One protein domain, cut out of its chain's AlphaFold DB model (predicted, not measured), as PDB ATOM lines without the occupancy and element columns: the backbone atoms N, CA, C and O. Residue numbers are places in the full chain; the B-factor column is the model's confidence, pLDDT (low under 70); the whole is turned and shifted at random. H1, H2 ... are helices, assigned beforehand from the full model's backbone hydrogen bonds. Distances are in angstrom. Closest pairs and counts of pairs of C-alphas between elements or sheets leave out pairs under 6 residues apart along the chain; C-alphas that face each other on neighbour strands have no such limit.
ATOM      1  N   PRO A  10     -27.154  25.217  -3.309       88.38
ATOM      2  CA  PRO A  10     -26.618  23.943  -3.801       88.38
ATOM      3  C   PRO A  10     -27.442  22.703  -3.416       88.38
ATOM      4  O   PRO A  10     -27.101  21.615  -3.858       88.38
ATOM      5  N   THR A  11     -28.490  22.819  -2.589       90.44
ATOM      6  CA  THR A  11     -29.379  21.682  -2.265       90.44
ATOM      7  C   THR A  11     -30.526  21.544  -3.266       90.44
ATOM      8  O   THR A  11     -31.419  20.720  -3.083       90.44
ATOM      9  N   MET A  12     -30.559  22.401  -4.286       89.62
ATOM     10  CA  MET A  12     -31.599  22.433  -5.300       89.62
ATOM     11  C   MET A  12     -31.404  21.361  -6.356       89.62
ATOM     12  O   MET A  12     -30.370  21.308  -7.017       89.62
ATOM     13  N   LEU A  13     -32.461  20.592  -6.591       92.81
ATOM     14  CA  LEU A  13     -32.611  19.764  -7.777       92.81
ATOM     15  C   LEU A  13     -33.908  20.147  -8.478       92.81
ATOM     16  O   LEU A  13     -34.935  20.392  -7.844       92.81
ATOM     17  N   MET A  14     -33.857  20.203  -9.804       93.12
ATOM     18  CA  MET A  14     -34.988  20.597 -10.635       93.12
ATOM     19  C   MET A  14     -34.995  19.803 -11.935       93.12
ATOM     20  O   MET A  14     -33.956  19.350 -12.417       93.12
ATOM     21  N   ARG A  15     -36.177  19.642 -12.530       94.69
ATOM     22  CA  ARG A  15     -36.295  19.035 -13.856       94.69
ATOM     23  C   ARG A  15     -35.801  20.031 -14.902       94.69
ATOM     24  O   ARG A  15     -36.138  21.210 -14.837       94.69
ATOM     25  N   ARG A  16     -35.108  19.544 -15.939       96.06
ATOM     26  CA  ARG A  16     -34.723  20.362 -17.108       96.06
ATOM     27  C   ARG A  16     -35.919  21.111 -17.708       96.06
ATOM     28  O   ARG A  16     -35.794  22.274 -18.073       96.06
ATOM     29  N   ALA A  17     -37.081  20.458 -17.764       96.81
ATOM     30  CA  ALA A  17     -38.319  21.049 -18.267       96.81
ATOM     31  C   ALA A  17     -38.730  22.325 -17.510       96.81
ATOM     32  O   ALA A  17     -39.239  23.251 -18.130       96.81
ATOM     33  N   THR A  18     -38.461  22.406 -16.201       96.00
ATOM     34  CA  THR A  18     -38.745  23.601 -15.398       96.00
ATOM     35  C   THR A  18     -37.905  24.785 -15.868       96.00
ATOM     36  O   THR A  18     -38.450  25.856 -16.100       96.00
ATOM     37  N   LEU A  19     -36.597  24.598 -16.077       94.25
ATOM     38  CA  LEU A  19     -35.718  25.668 -16.572       94.25
ATOM     39  C   LEU A  19     -36.119  26.144 -17.971       94.25
ATOM     40  O   LEU A  19     -36.157  27.346 -18.213       94.25
ATOM     41  N   LEU A  20     -36.454  25.214 -18.869       96.12
ATOM     42  CA  LEU A  20     -36.884  25.553 -20.227       96.12
ATOM     43  C   LEU A  20     -38.200  26.333 -20.239       96.12
ATOM     44  O   LEU A  20     -38.288  27.350 -20.917       96.12
ATOM     45  N   ALA A  21     -39.192  25.900 -19.455       96.06
ATOM     46  CA  ALA A  21     -40.478  26.592 -19.351       96.06
ATOM     47  C   ALA A  21     -40.332  28.024 -18.809       96.06
ATOM     48  O   ALA A  21     -41.117  28.903 -19.142       96.06
ATOM     49  N   LEU A  22     -39.312  28.257 -17.982       94.81
ATOM     50  CA  LEU A  22     -39.012  29.556 -17.394       94.81
ATOM     51  C   LEU A  22     -38.090  30.428 -18.259       94.81
ATOM     52  O   LEU A  22     -37.847  31.574 -17.889       94.81
ATOM     53  N   GLY A  23     -37.555  29.914 -19.369       95.25
ATOM     54  CA  GLY A  23     -36.562  30.633 -20.172       95.25
ATOM     55  C   GLY A  23     -35.220  30.837 -19.456       95.25
ATOM     56  O   GLY A  23     -34.513  31.793 -19.746       95.25
ATOM     57  N   GLY A  24     -34.872  29.960 -18.507       93.62
ATOM     58  CA  GLY A  24     -33.620  30.038 -17.749       93.62
ATOM     59  C   GLY A  24     -33.630  31.047 -16.592       93.62
ATOM     60  O   GLY A  24     -34.684  31.426 -16.061       93.62
ATOM     61  N   TYR A  25     -32.429  31.423 -16.146       94.12
ATOM     62  CA  TYR A  25     -32.215  32.406 -15.081       94.12
ATOM     63  C   TYR A  25     -32.224  33.834 -15.632       94.12
ATOM     64  O   TYR A  25     -31.860  34.067 -16.779       94.12
ATOM     65  N   ASP A  26     -32.620  34.799 -14.799       94.00
ATOM     66  CA  ASP A  26     -32.432  36.214 -15.118       94.00
ATOM     67  C   ASP A  26     -31.032  36.657 -14.685       94.00
ATOM     68  O   ASP A  26     -30.784  36.924 -13.509       94.00
ATOM     69  N   GLU A  27     -30.127  36.740 -15.655       92.38
ATOM     70  CA  GLU A  27     -28.727  37.132 -15.461       92.38
ATOM     71  C   GLU A  27     -28.562  38.608 -15.058       92.38
ATOM     72  O   GLU A  27     -27.485  39.022 -14.636       92.38
ATOM     73  N   THR A  28     -29.622  39.419 -15.139       92.12
ATOM     74  CA  THR A  28     -29.577  40.829 -14.720       92.12
ATOM     75  C   THR A  28     -29.694  41.014 -13.205       92.12
ATOM     76  O   THR A  28     -29.645  42.150 -12.714       92.12
ATOM     77  N   LEU A  29     -29.880  39.925 -12.454       91.62
ATOM     78  CA  LEU A  29     -29.990  39.919 -11.001       91.62
ATOM     79  C   LEU A  29     -28.654  39.554 -10.349       91.62
ATOM     80  O   LEU A  29     -27.908  38.706 -10.819       91.62
ATOM     81  N   SER A  30     -28.388  40.144  -9.185       88.94
ATOM     82  CA  SER A  30     -27.203  39.823  -8.373       88.94
ATOM     83  C   SER A  30     -27.230  38.419  -7.751       88.94
ATOM     84  O   SER A  30     -26.269  38.021  -7.104       88.94
ATOM     85  N   TYR A  31     -28.362  37.727  -7.847       87.25
ATOM     86  CA  TYR A  31     -28.559  36.332  -7.472       87.25
ATOM     87  C   TYR A  31     -29.736  35.780  -8.279       87.25
ATOM     88  O   TYR A  31     -30.663  36.507  -8.637       87.25
ATOM     89  N   GLU A  32     -29.741  34.477  -8.489       87.69
ATOM     90  CA  GLU A  32     -30.620  33.802  -9.433       87.69
ATOM     91  C   GLU A  32     -31.742  33.016  -8.745       87.69
ATOM     92  O   GLU A  32     -32.862  32.927  -9.252       87.69
ATOM     93  N   ASP A  33     -31.473  32.463  -7.560       89.19
ATOM     94  CA  ASP A  33     -32.332  31.413  -7.014       89.19
ATOM     95  C   ASP A  33     -33.707  31.932  -6.625       89.19
ATOM     96  O   ASP A  33     -34.721  31.355  -7.005       89.19
ATOM     97  N   PHE A  34     -33.777  33.026  -5.859       89.88
ATOM     98  CA  PHE A  34     -35.061  33.529  -5.363       89.88
ATOM     99  C   PHE A  34     -36.004  33.945  -6.502       89.88
ATOM    100  O   PHE A  34     -37.202  33.682  -6.405       89.88
ATOM    101  N   ASP A  35     -35.469  34.484  -7.600       93.56
ATOM    102  CA  ASP A  35     -36.227  34.721  -8.831       93.56
ATOM    103  C   ASP A  35     -36.784  33.423  -9.422       93.56
ATOM    104  O   ASP A  35     -37.988  33.315  -9.675       93.56
ATOM    105  N   PHE A  36     -35.920  32.417  -9.575       93.62
ATOM    106  CA  PHE A  36     -36.305  31.104 -10.074       93.62
ATOM    107  C   PHE A  36     -37.428  30.488  -9.232       93.62
ATOM    108  O   PHE A  36     -38.442  30.070  -9.784       93.62
ATOM    109  N   TRP A  37     -37.305  30.480  -7.900       90.75
ATOM    110  CA  TRP A  37     -38.321  29.919  -7.003       90.75
ATOM    111  C   TRP A  37     -39.676  30.597  -7.153       90.75
ATOM    112  O   TRP A  37     -40.704  29.921  -7.175       90.75
ATOM    113  N   VAL A  38     -39.684  31.929  -7.230       92.50
ATOM    114  CA  VAL A  38     -40.913  32.710  -7.389       92.50
ATOM    115  C   VAL A  38     -41.595  32.341  -8.700       92.50
ATOM    116  O   VAL A  38     -42.767  31.962  -8.675       92.50
ATOM    117  N   ARG A  39     -40.860  32.375  -9.817       95.00
ATOM    118  CA  ARG A  39     -41.418  32.065 -11.137       95.00
ATOM    119  C   ARG A  39     -41.865  30.609 -11.242       95.00
ATOM    120  O   ARG A  39     -43.000  30.344 -11.624       95.00
ATOM    121  N   ALA A  40     -41.024  29.672 -10.816       94.25
ATOM    122  CA  ALA A  40     -41.329  28.246 -10.826       94.25
ATOM    123  C   ALA A  40     -42.554  27.898  -9.967       94.25
ATOM    124  O   ALA A  40     -43.358  27.063 -10.371       94.25
ATOM    125  N   SER A  41     -42.726  28.538  -8.802       91.81
ATOM    126  CA  SER A  41     -43.807  28.208  -7.857       91.81
ATOM    127  C   SER A  41     -45.221  28.421  -8.401       91.81
ATOM    128  O   SER A  41     -46.179  27.935  -7.800       91.81
ATOM    129  N   ARG A  42     -45.359  29.135  -9.525       91.50
ATOM    130  CA  ARG A  42     -46.639  29.345 -10.203       91.50
ATOM    131  C   ARG A  42     -47.201  28.051 -10.791       91.50
ATOM    132  O   ARG A  42     -48.401  27.806 -10.645       91.50
ATOM    133  N   ASP A  43     -46.335  27.241 -11.399       93.81
ATOM    134  CA  ASP A  43     -46.730  26.073 -12.203       93.81
ATOM    135  C   ASP A  43     -46.086  24.763 -11.719       93.81
ATOM    136  O   ASP A  43     -46.511  23.675 -12.102       93.81
ATOM    137  N   TRP A  44     -45.097  24.846 -10.827       94.25
ATOM    138  CA  TRP A  44     -44.362  23.700 -10.302       94.25
ATOM    139  C   TRP A  44     -44.463  23.615  -8.782       94.25
ATOM    140  O   TRP A  44     -44.457  24.615  -8.061       94.25
ATOM    141  N   ARG A  45     -44.522  22.379  -8.278       92.56
ATOM    142  CA  ARG A  45     -44.516  22.082  -6.843       92.56
ATOM    143  C   ARG A  45     -43.120  21.685  -6.397       92.56
ATOM    144  O   ARG A  45     -42.445  20.908  -7.067       92.56
ATOM    145  N   PHE A  46     -42.734  22.172  -5.228       91.00
ATOM    146  CA  PHE A  46     -41.480  21.816  -4.582       91.00
ATOM    147  C   PHE A  46     -41.732  20.807  -3.469       91.00
ATOM    148  O   PHE A  46     -42.669  20.969  -2.688       91.00
ATOM    149  N   HIS A  71     -24.869  50.028  -0.014       64.50
ATOM    150  CA  HIS A  71     -25.110  49.937  -1.472       64.50
ATOM    151  C   HIS A  71     -25.005  48.542  -2.119       64.50
ATOM    152  O   HIS A  71     -24.759  48.434  -3.316       64.50
ATOM    153  N   ASP A  72     -25.239  47.468  -1.366       75.25
ATOM    154  CA  ASP A  72     -25.310  46.118  -1.936       75.25
ATOM    155  C   ASP A  72     -26.431  45.980  -3.003       75.25
ATOM    156  O   ASP A  72     -27.585  46.325  -2.701       75.25
ATOM    157  N   PRO A  73     -26.135  45.460  -4.219       82.38
ATOM    158  CA  PRO A  73     -27.122  45.235  -5.284       82.38
ATOM    159  C   PRO A  73     -28.229  44.238  -4.913       82.38
ATOM    160  O   PRO A  73     -29.266  44.201  -5.578       82.38
ATOM    161  N   TYR A  74     -28.057  43.464  -3.836       86.19
ATOM    162  CA  TYR A  74     -29.026  42.464  -3.390       86.19
ATOM    163  C   TYR A  74     -30.442  43.023  -3.221       86.19
ATOM    164  O   TYR A  74     -31.421  42.394  -3.634       86.19
ATOM    165  N   LEU A  75     -30.579  44.212  -2.628       87.88
ATOM    166  CA  LEU A  75     -31.894  44.793  -2.365       87.88
ATOM    167  C   LEU A  75     -32.604  45.193  -3.664       87.88
ATOM    168  O   LEU A  75     -33.794  44.923  -3.813       87.88
ATOM    169  N   ALA A  76     -31.868  45.765  -4.619       89.75
ATOM    170  CA  ALA A  76     -32.408  46.122  -5.927       89.75
ATOM    171  C   ALA A  76     -32.891  44.873  -6.681       89.75
ATOM    172  O   ALA A  76     -34.031  44.837  -7.145       89.75
ATOM    173  N   SER A  77     -32.078  43.810  -6.714       92.44
ATOM    174  CA  SER A  77     -32.469  42.518  -7.293       92.44
ATOM    175  C   SER A  77     -33.713  41.948  -6.609       92.44
ATOM    176  O   SER A  77     -34.646  41.511  -7.275       92.44
ATOM    177  N   THR A  78     -33.787  42.031  -5.277       92.19
ATOM    178  CA  THR A  78     -34.945  41.541  -4.513       92.19
ATOM    179  C   THR A  78     -36.229  42.282  -4.861       92.19
ATOM    180  O   THR A  78     -37.278  41.654  -4.991       92.19
ATOM    181  N   LEU A  79     -36.168  43.602  -5.041       93.75
ATOM    182  CA  LEU A  79     -37.337  44.386  -5.434       93.75
ATOM    183  C   LEU A  79     -37.782  44.072  -6.865       93.75
ATOM    184  O   LEU A  79     -38.982  43.922  -7.082       93.75
ATOM    185  N   ARG A  80     -36.847  43.850  -7.800       94.88
ATOM    186  CA  ARG A  80     -37.167  43.375  -9.163       94.88
ATOM    187  C   ARG A  80     -37.850  42.004  -9.141       94.88
ATOM    188  O   ARG A  80     -38.836  41.792  -9.842       94.88
ATOM    189  N   VAL A  81     -37.399  41.083  -8.287       95.19
ATOM    190  CA  VAL A  81     -38.085  39.791  -8.097       95.19
ATOM    191  C   VAL A  81     -39.482  39.981  -7.503       95.19
ATOM    192  O   VAL A  81     -40.422  39.313  -7.926       95.19
ATOM    193  N   CYS A  82     -39.660  40.905  -6.556       95.25
ATOM    194  CA  CYS A  82     -40.979  41.223  -6.004       95.25
ATOM    195  C   CYS A  82     -41.933  41.832  -7.051       95.25
ATOM    196  O   CYS A  82     -43.132  41.565  -6.994       95.25
ATOM    197  N   GLU A  83     -41.432  42.610  -8.013       95.12
ATOM    198  CA  GLU A  83     -42.226  43.113  -9.145       95.12
ATOM    199  C   GLU A  83     -42.704  41.966 -10.043       95.12
ATOM    200  O   GLU A  83     -43.893  41.874 -10.346       95.12
ATOM    201  N   LYS A  84     -41.816  41.024 -10.384       94.88
ATOM    202  CA  LYS A  84     -42.209  39.802 -11.104       94.88
ATOM    203  C   LYS A  84     -43.212  38.970 -10.306       94.88
ATOM    204  O   LYS A  84     -44.184  38.474 -10.863       94.88
ATOM    205  N   ALA A  85     -43.007  38.843  -8.994       94.69
ATOM    206  CA  ALA A  85     -43.921  38.128  -8.111       94.69
ATOM    207  C   ALA A  85     -45.325  38.743  -8.120       94.69
ATOM    208  O   ALA A  85     -46.305  38.002  -8.100       94.69
ATOM    209  N   LEU A  86     -45.430  40.077  -8.165       94.69
ATOM    210  CA  LEU A  86     -46.716  40.771  -8.237       94.69
ATOM    211  C   LEU A  86     -47.502  40.347  -9.479       94.69
ATOM    212  O   LEU A  86     -48.675  40.010  -9.352       94.69
ATOM    213  N   ALA A  87     -46.848  40.286 -10.642       93.50
ATOM    214  CA  ALA A  87     -47.475  39.853 -11.892       93.50
ATOM    215  C   ALA A  87     -47.964  38.388 -11.864       93.50
ATOM    216  O   ALA A  87     -48.829  38.009 -12.646       93.50
ATOM    217  N   LEU A  88     -47.426  37.562 -10.960       93.06
ATOM    218  CA  LEU A  88     -47.791  36.148 -10.814       93.06
ATOM    219  C   LEU A  88     -48.841  35.888  -9.719       93.06
ATOM    220  O   LEU A  88     -49.374  34.774  -9.637       93.06
ATOM    221  N   CYS A  89     -49.125  36.875  -8.862       92.88
ATOM    222  CA  CYS A  89     -50.109  36.753  -7.787       92.88
ATOM    223  C   CYS A  89     -51.531  36.737  -8.362       92.88
ATOM    224  O   CYS A  89     -51.915  37.625  -9.115       92.88
ATOM    225  N   ARG A  90     -52.335  35.751  -7.960       90.00
ATOM    226  CA  ARG A  90     -53.740  35.585  -8.373       90.00
ATOM    227  C   ARG A  90     -54.713  35.740  -7.212       90.00
ATOM    228  O   ARG A  90     -55.885  36.028  -7.420       90.00
ATOM    229  N   THR A  91     -54.246  35.528  -5.984       90.38
ATOM    230  CA  THR A  91     -55.104  35.530  -4.795       90.38
ATOM    231  C   THR A  91     -54.765  36.673  -3.834       90.38
ATOM    232  O   THR A  91     -53.597  37.052  -3.689       90.38
ATOM    233  N   PRO A  92     -55.747  37.172  -3.058       89.56
ATOM    234  CA  PRO A  92     -55.483  38.144  -1.996       89.56
ATOM    235  C   PRO A  92     -54.496  37.632  -0.938       89.56
ATOM    236  O   PRO A  92     -53.825  38.421  -0.274       89.56
ATOM    237  N   ALA A  93     -54.414  36.313  -0.740       90.38
ATOM    238  CA  ALA A  93     -53.460  35.699   0.180       90.38
ATOM    239  C   ALA A  93     -52.013  35.822  -0.330       90.38
ATOM    240  O   ALA A  93     -51.127  36.194   0.444       90.38
ATOM    241  N   GLU A  94     -51.778  35.577  -1.623       91.62
ATOM    242  CA  GLU A  94     -50.471  35.768  -2.269       91.62
ATOM    243  C   GLU A  94     -50.051  37.244  -2.240       91.62
ATOM    244  O   GLU A  94     -48.932  37.552  -1.825       91.62
ATOM    245  N   LEU A  95     -50.972  38.166  -2.552       93.19
ATOM    246  CA  LEU A  95     -50.725  39.610  -2.468       93.19
ATOM    247  C   LEU A  95     -50.355  40.049  -1.045       93.19
ATOM    248  O   LEU A  95     -49.389  40.787  -0.847       93.19
ATOM    249  N   ARG A  96     -51.062  39.552  -0.019       91.81
ATOM    250  CA  ARG A  96     -50.721  39.811   1.393       91.81
ATOM    251  C   ARG A  96     -49.349  39.251   1.776       91.81
ATOM    252  O   ARG A  96     -48.629  39.881   2.559       91.81
ATOM    253  N   ALA A  97     -48.973  38.085   1.251       91.81
ATOM    254  CA  ALA A  97     -47.649  37.504   1.466       91.81
ATOM    255  C   ALA A  97     -46.551  38.360   0.812       91.81
ATOM    256  O   ALA A  97     -45.554  38.673   1.467       91.81
ATOM    257  N   LEU A  98     -46.769  38.811  -0.428       94.12
ATOM    258  CA  LEU A  98     -45.864  39.716  -1.130       94.12
ATOM    259  C   LEU A  98     -45.733  41.060  -0.402       94.12
ATOM    260  O   LEU A  98     -44.618  41.502  -0.143       94.12
ATOM    261  N   ALA A  99     -46.841  41.668   0.032       94.06
ATOM    262  CA  ALA A  99     -46.821  42.911   0.807       94.06
ATOM    263  C   ALA A  99     -45.996  42.778   2.094       94.06
ATOM    264  O   ALA A  99     -45.284  43.700   2.488       94.06
ATOM    265  N   ARG A 100     -46.061  41.624   2.772       93.81
ATOM    266  CA  ARG A 100     -45.225  41.361   3.954       93.81
ATOM    267  C   ARG A 100     -43.740  41.342   3.598       93.81
ATOM    268  O   ARG A 100     -42.953  41.944   4.323       93.81
ATOM    269  N   ARG A 101     -43.372  40.702   2.484       92.69
ATOM    270  CA  ARG A 101     -41.991  40.684   1.990       92.69
ATOM    271  C   ARG A 101     -41.513  42.086   1.618       92.69
ATOM    272  O   ARG A 101     -40.479  42.513   2.110       92.69
ATOM    273  N   VAL A 102     -42.296  42.832   0.844       94.69
ATOM    274  CA  VAL A 102     -41.943  44.196   0.420       94.69
ATOM    275  C   VAL A 102     -41.785  45.139   1.619       94.69
ATOM    276  O   VAL A 102     -40.835  45.914   1.648       94.69
ATOM    277  N   ARG A 103     -42.628  45.035   2.661       94.69
ATOM    278  CA  ARG A 103     -42.436  45.795   3.917       94.69
ATOM    279  C   ARG A 103     -41.121  45.472   4.612       94.69
ATOM    280  O   ARG A 103     -40.465  46.372   5.130       94.69
ATOM    281  N   TYR A 104     -40.751  44.197   4.643       92.38
ATOM    282  CA  TYR A 104     -39.484  43.770   5.224       92.38
ATOM    283  C   TYR A 104     -38.293  44.366   4.458       92.38
ATOM    284  O   TYR A 104     -37.391  44.934   5.077       92.38
ATOM    285  N   GLU A 105     -38.333  44.327   3.123       92.12
ATOM    286  CA  GLU A 105     -37.305  44.940   2.273       92.12
ATOM    287  C   GLU A 105     -37.266  46.471   2.412       92.12
ATOM    288  O   GLU A 105     -36.185  47.050   2.485       92.12
ATOM    289  N   LEU A 106     -38.418  47.139   2.549       94.00
ATOM    290  CA  LEU A 106     -38.490  48.577   2.842       94.00
ATOM    291  C   LEU A 106     -37.783  48.916   4.165       94.00
ATOM    292  O   LEU A 106     -36.971  49.839   4.217       94.00
ATOM    293  N   GLY A 107     -38.043  48.151   5.228       92.69
ATOM    294  CA  GLY A 107     -37.367  48.331   6.515       92.69
ATOM    295  C   GLY A 107     -35.850  48.116   6.430       92.69
ATOM    296  O   GLY A 107     -35.080  48.804   7.102       92.69
ATOM    297  N   HIS A 108     -35.387  47.193   5.583       89.50
ATOM    298  CA  HIS A 108     -33.960  47.044   5.273       89.50
ATOM    299  C   HIS A 108     -33.394  48.233   4.506       89.50
ATOM    300  O   HIS A 108     -32.343  48.747   4.890       89.50
ATOM    301  N   ALA A 109     -34.102  48.698   3.475       91.25
ATOM    302  CA  ALA A 109     -33.717  49.851   2.670       91.25
ATOM    303  C   ALA A 109     -33.486  51.089   3.544       91.25
ATOM    304  O   ALA A 109     -32.442  51.734   3.454       91.25
ATOM    305  N   LEU A 110     -34.442  51.378   4.431       92.06
ATOM    306  CA  LEU A 110     -34.414  52.537   5.322       92.06
ATOM    307  C   LEU A 110     -33.266  52.450   6.333       92.06
ATOM    308  O   LEU A 110     -32.484  53.391   6.449       92.06
ATOM    309  N   ARG A 111     -33.095  51.303   7.006       89.94
ATOM    310  CA  ARG A 111     -31.989  51.101   7.964       89.94
ATOM    311  C   ARG A 111     -30.613  51.264   7.319       89.94
ATOM    312  O   ARG A 111     -29.689  51.740   7.965       89.94
ATOM    313  N   ARG A 112     -30.483  50.889   6.044       86.94
ATOM    314  CA  ARG A 112     -29.241  51.000   5.263       86.94
ATOM    315  C   ARG A 112     -29.120  52.309   4.477       86.94
ATOM    316  O   ARG A 112     -28.175  52.448   3.707       86.94
ATOM    317  N   ARG A 113     -30.060  53.250   4.646       89.88
ATOM    318  CA  ARG A 113     -30.120  54.543   3.934       89.88
ATOM    319  C   ARG A 113     -30.104  54.411   2.400       89.88
ATOM    320  O   ARG A 113     -29.654  55.309   1.695       89.88
ATOM    321  N   GLN A 114     -30.621  53.303   1.864       89.94
ATOM    322  CA  GLN A 114     -30.762  53.087   0.423       89.94
ATOM    323  C   GLN A 114     -32.076  53.702  -0.085       89.94
ATOM    324  O   GLN A 114     -33.070  53.013  -0.317       89.94
ATOM    325  N   TRP A 115     -32.094  55.025  -0.257       90.56
ATOM    326  CA  TRP A 115     -33.312  55.788  -0.566       90.56
ATOM    327  C   TRP A 115     -33.978  55.405  -1.892       90.56
ATOM    328  O   TRP A 115     -35.205  55.408  -1.995       90.56
ATOM    329  N   ALA A 116     -33.194  55.055  -2.916       91.25
ATOM    330  CA  ALA A 116     -33.731  54.605  -4.200       91.25
ATOM    331  C   ALA A 116     -34.553  53.314  -4.042       91.25
ATOM    332  O   ALA A 116     -35.715  53.274  -4.448       91.25
ATOM    333  N   ALA A 117     -33.989  52.315  -3.361       91.56
ATOM    334  CA  ALA A 117     -34.668  51.059  -3.068       91.56
ATOM    335  C   ALA A 117     -35.879  51.260  -2.141       91.56
ATOM    336  O   ALA A 117     -36.931  50.666  -2.365       91.56
ATOM    337  N   ALA A 118     -35.784  52.151  -1.147       94.19
ATOM    338  CA  ALA A 118     -36.915  52.475  -0.275       94.19
ATOM    339  C   ALA A 118     -38.101  53.061  -1.065       94.19
ATOM    340  O   ALA A 118     -39.241  52.638  -0.877       94.19
ATOM    341  N   ARG A 119     -37.838  53.985  -2.001       94.81
ATOM    342  CA  ARG A 119     -38.875  54.548  -2.884       94.81
ATOM    343  C   ARG A 119     -39.496  53.484  -3.788       94.81
ATOM    344  O   ARG A 119     -40.715  53.466  -3.939       94.81
ATOM    345  N   GLN A 120     -38.686  52.598  -4.366       94.88
ATOM    346  CA  GLN A 120     -39.181  51.492  -5.190       94.88
ATOM    347  C   GLN A 120     -40.067  50.538  -4.374       94.88
ATOM    348  O   GLN A 120     -41.181  50.229  -4.792       94.88
ATOM    349  N   ALA A 121     -39.629  50.148  -3.175       95.25
ATOM    350  CA  ALA A 121     -40.406  49.299  -2.277       95.25
ATOM    351  C   ALA A 121     -41.741  49.947  -1.874       95.25
ATOM    352  O   ALA A 121     -42.772  49.277  -1.873       95.25
ATOM    353  N   LEU A 122     -41.749  51.253  -1.581       95.75
ATOM    354  CA  LEU A 122     -42.973  51.985  -1.251       95.75
ATOM    355  C   LEU A 122     -43.955  52.021  -2.430       95.75
ATOM    356  O   LEU A 122     -45.132  51.716  -2.248       95.75
ATOM    357  N   ARG A 123     -43.476  52.327  -3.645       95.75
ATOM    358  CA  ARG A 123     -44.305  52.301  -4.864       95.75
ATOM    359  C   ARG A 123     -44.922  50.924  -5.091       95.75
ATOM    360  O   ARG A 123     -46.116  50.824  -5.361       95.75
ATOM    361  N   LEU A 124     -44.123  49.868  -4.942       95.31
ATOM    362  CA  LEU A 124     -44.596  48.497  -5.097       95.31
ATOM    363  C   LEU A 124     -45.646  48.141  -4.036       95.31
ATOM    364  O   LEU A 124     -46.665  47.535  -4.355       95.31
ATOM    365  N   LEU A 125     -45.439  48.564  -2.789       95.25
ATOM    366  CA  LEU A 125     -46.390  48.353  -1.704       95.25
ATOM    367  C   LEU A 125     -47.726  49.061  -1.950       95.25
ATOM    368  O   LEU A 125     -48.777  48.449  -1.773       95.25
ATOM    369  N   MET A 126     -47.692  50.317  -2.400       93.25
ATOM    370  CA  MET A 126     -48.897  51.052  -2.790       93.25
ATOM    371  C   MET A 126     -49.633  50.349  -3.933       93.25
ATOM    372  O   MET A 126     -50.856  50.234  -3.888       93.25
ATOM    373  N   ASN A 127     -48.899  49.824  -4.921       93.44
ATOM    374  CA  ASN A 127     -49.490  49.051  -6.010       93.44
ATOM    375  C   ASN A 127     -50.212  47.808  -5.465       93.44
ATOM    376  O   ASN A 127     -51.393  47.623  -5.737       93.44
ATOM    377  N   ILE A 128     -49.552  47.012  -4.616       92.06
ATOM    378  CA  ILE A 128     -50.152  45.815  -4.000       92.06
ATOM    379  C   ILE A 128     -51.420  46.163  -3.204       92.06
ATOM    380  O   ILE A 128     -52.413  45.445  -3.299       92.06
ATOM    381  N   ILE A 129     -51.416  47.258  -2.439       88.81
ATOM    382  CA  ILE A 129     -52.602  47.711  -1.692       88.81
ATOM    383  C   ILE A 129     -53.747  48.054  -2.648       88.81
ATOM    384  O   ILE A 129     -54.877  47.642  -2.398       88.81
ATOM    385  N   GLY A 130     -53.464  48.737  -3.761       86.31
ATOM    386  CA  GLY A 130     -54.465  49.036  -4.788       86.31
ATOM    387  C   GLY A 130     -55.149  47.782  -5.343       86.31
ATOM    388  O   GLY A 130     -56.367  47.776  -5.507       86.31
ATOM    389  N   TRP A 131     -54.390  46.700  -5.549       82.50
ATOM    390  CA  TRP A 131     -54.929  45.395  -5.952       82.50
ATOM    391  C   TRP A 131     -55.775  44.730  -4.857       82.50
ATOM    392  O   TRP A 131     -56.812  44.146  -5.152       82.50
ATOM    393  N   VAL A 132     -55.365  44.824  -3.589       78.25
ATOM    394  CA  VAL A 132     -56.100  44.220  -2.459       78.25
ATOM    395  C   VAL A 132     -57.419  44.943  -2.172       78.25
ATOM    396  O   VAL A 132     -58.399  44.293  -1.824       78.25
ATOM    397  N   VAL A 133     -57.449  46.270  -2.315       78.06
ATOM    398  CA  VAL A 133     -58.634  47.109  -2.049       78.06
ATOM    399  C   VAL A 133     -59.582  47.163  -3.263       78.06
ATOM    400  O   VAL A 133     -60.657  47.741  -3.181       78.06
TER     401      VAL A 133
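AT A GLANCE: This is residues 10 to 46 and 71 to 133 of the 139 residues of an uncharacterized protein of Hymenobacter sp. BRD67 (UniProt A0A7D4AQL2). H3, H4 and H5 make an up-and-down bundle, each helix running against the one before; short H2 packs along H3, and H1 lies beyond H2. The printed part has 100 residues, with five named helices, H1 to H5 in order, and no named strand: all helix. It is compact, with a radius of gyration of the C-alphas of 14.2 A, and spans 39 by 34 by 20 A.

IN THESE COORDINATES: H1, residues 16 to 21, begins at C-alpha 16 (-34.723, 20.362, -17.108). H2 is residues 33 to 40. H3, residues 74 to 88, measures 21.1 A, H4, residues 92 to 111, 28.6 A, and H5, residues 115 to 132, 25.6 A, ending at C-alpha 132 (-56.100, 44.220, -2.459).

HOW THE PARTS SIT: H1 is close to but not clearly touching H2; the closest C-alphas, Thr 18 and Ala 40, are 7.0 A apart. H2 touches H3, the hub, the same way at a shallow tilt of 4 degrees (closest C-alphas Asp 35 and Val 81, 5.4 A). H4 and H5 form a hairpin, a shallow tilt of 18 degrees. Every O i to N i+4 pair in the five helices is within hydrogen-bond range.

THE WHOLE: Residues 47 to 70 are not printed; C-alphas 46 and 71 are 32.7 A apart. The H1 to H2 link is long. Residue 71 has pLDDT under 70.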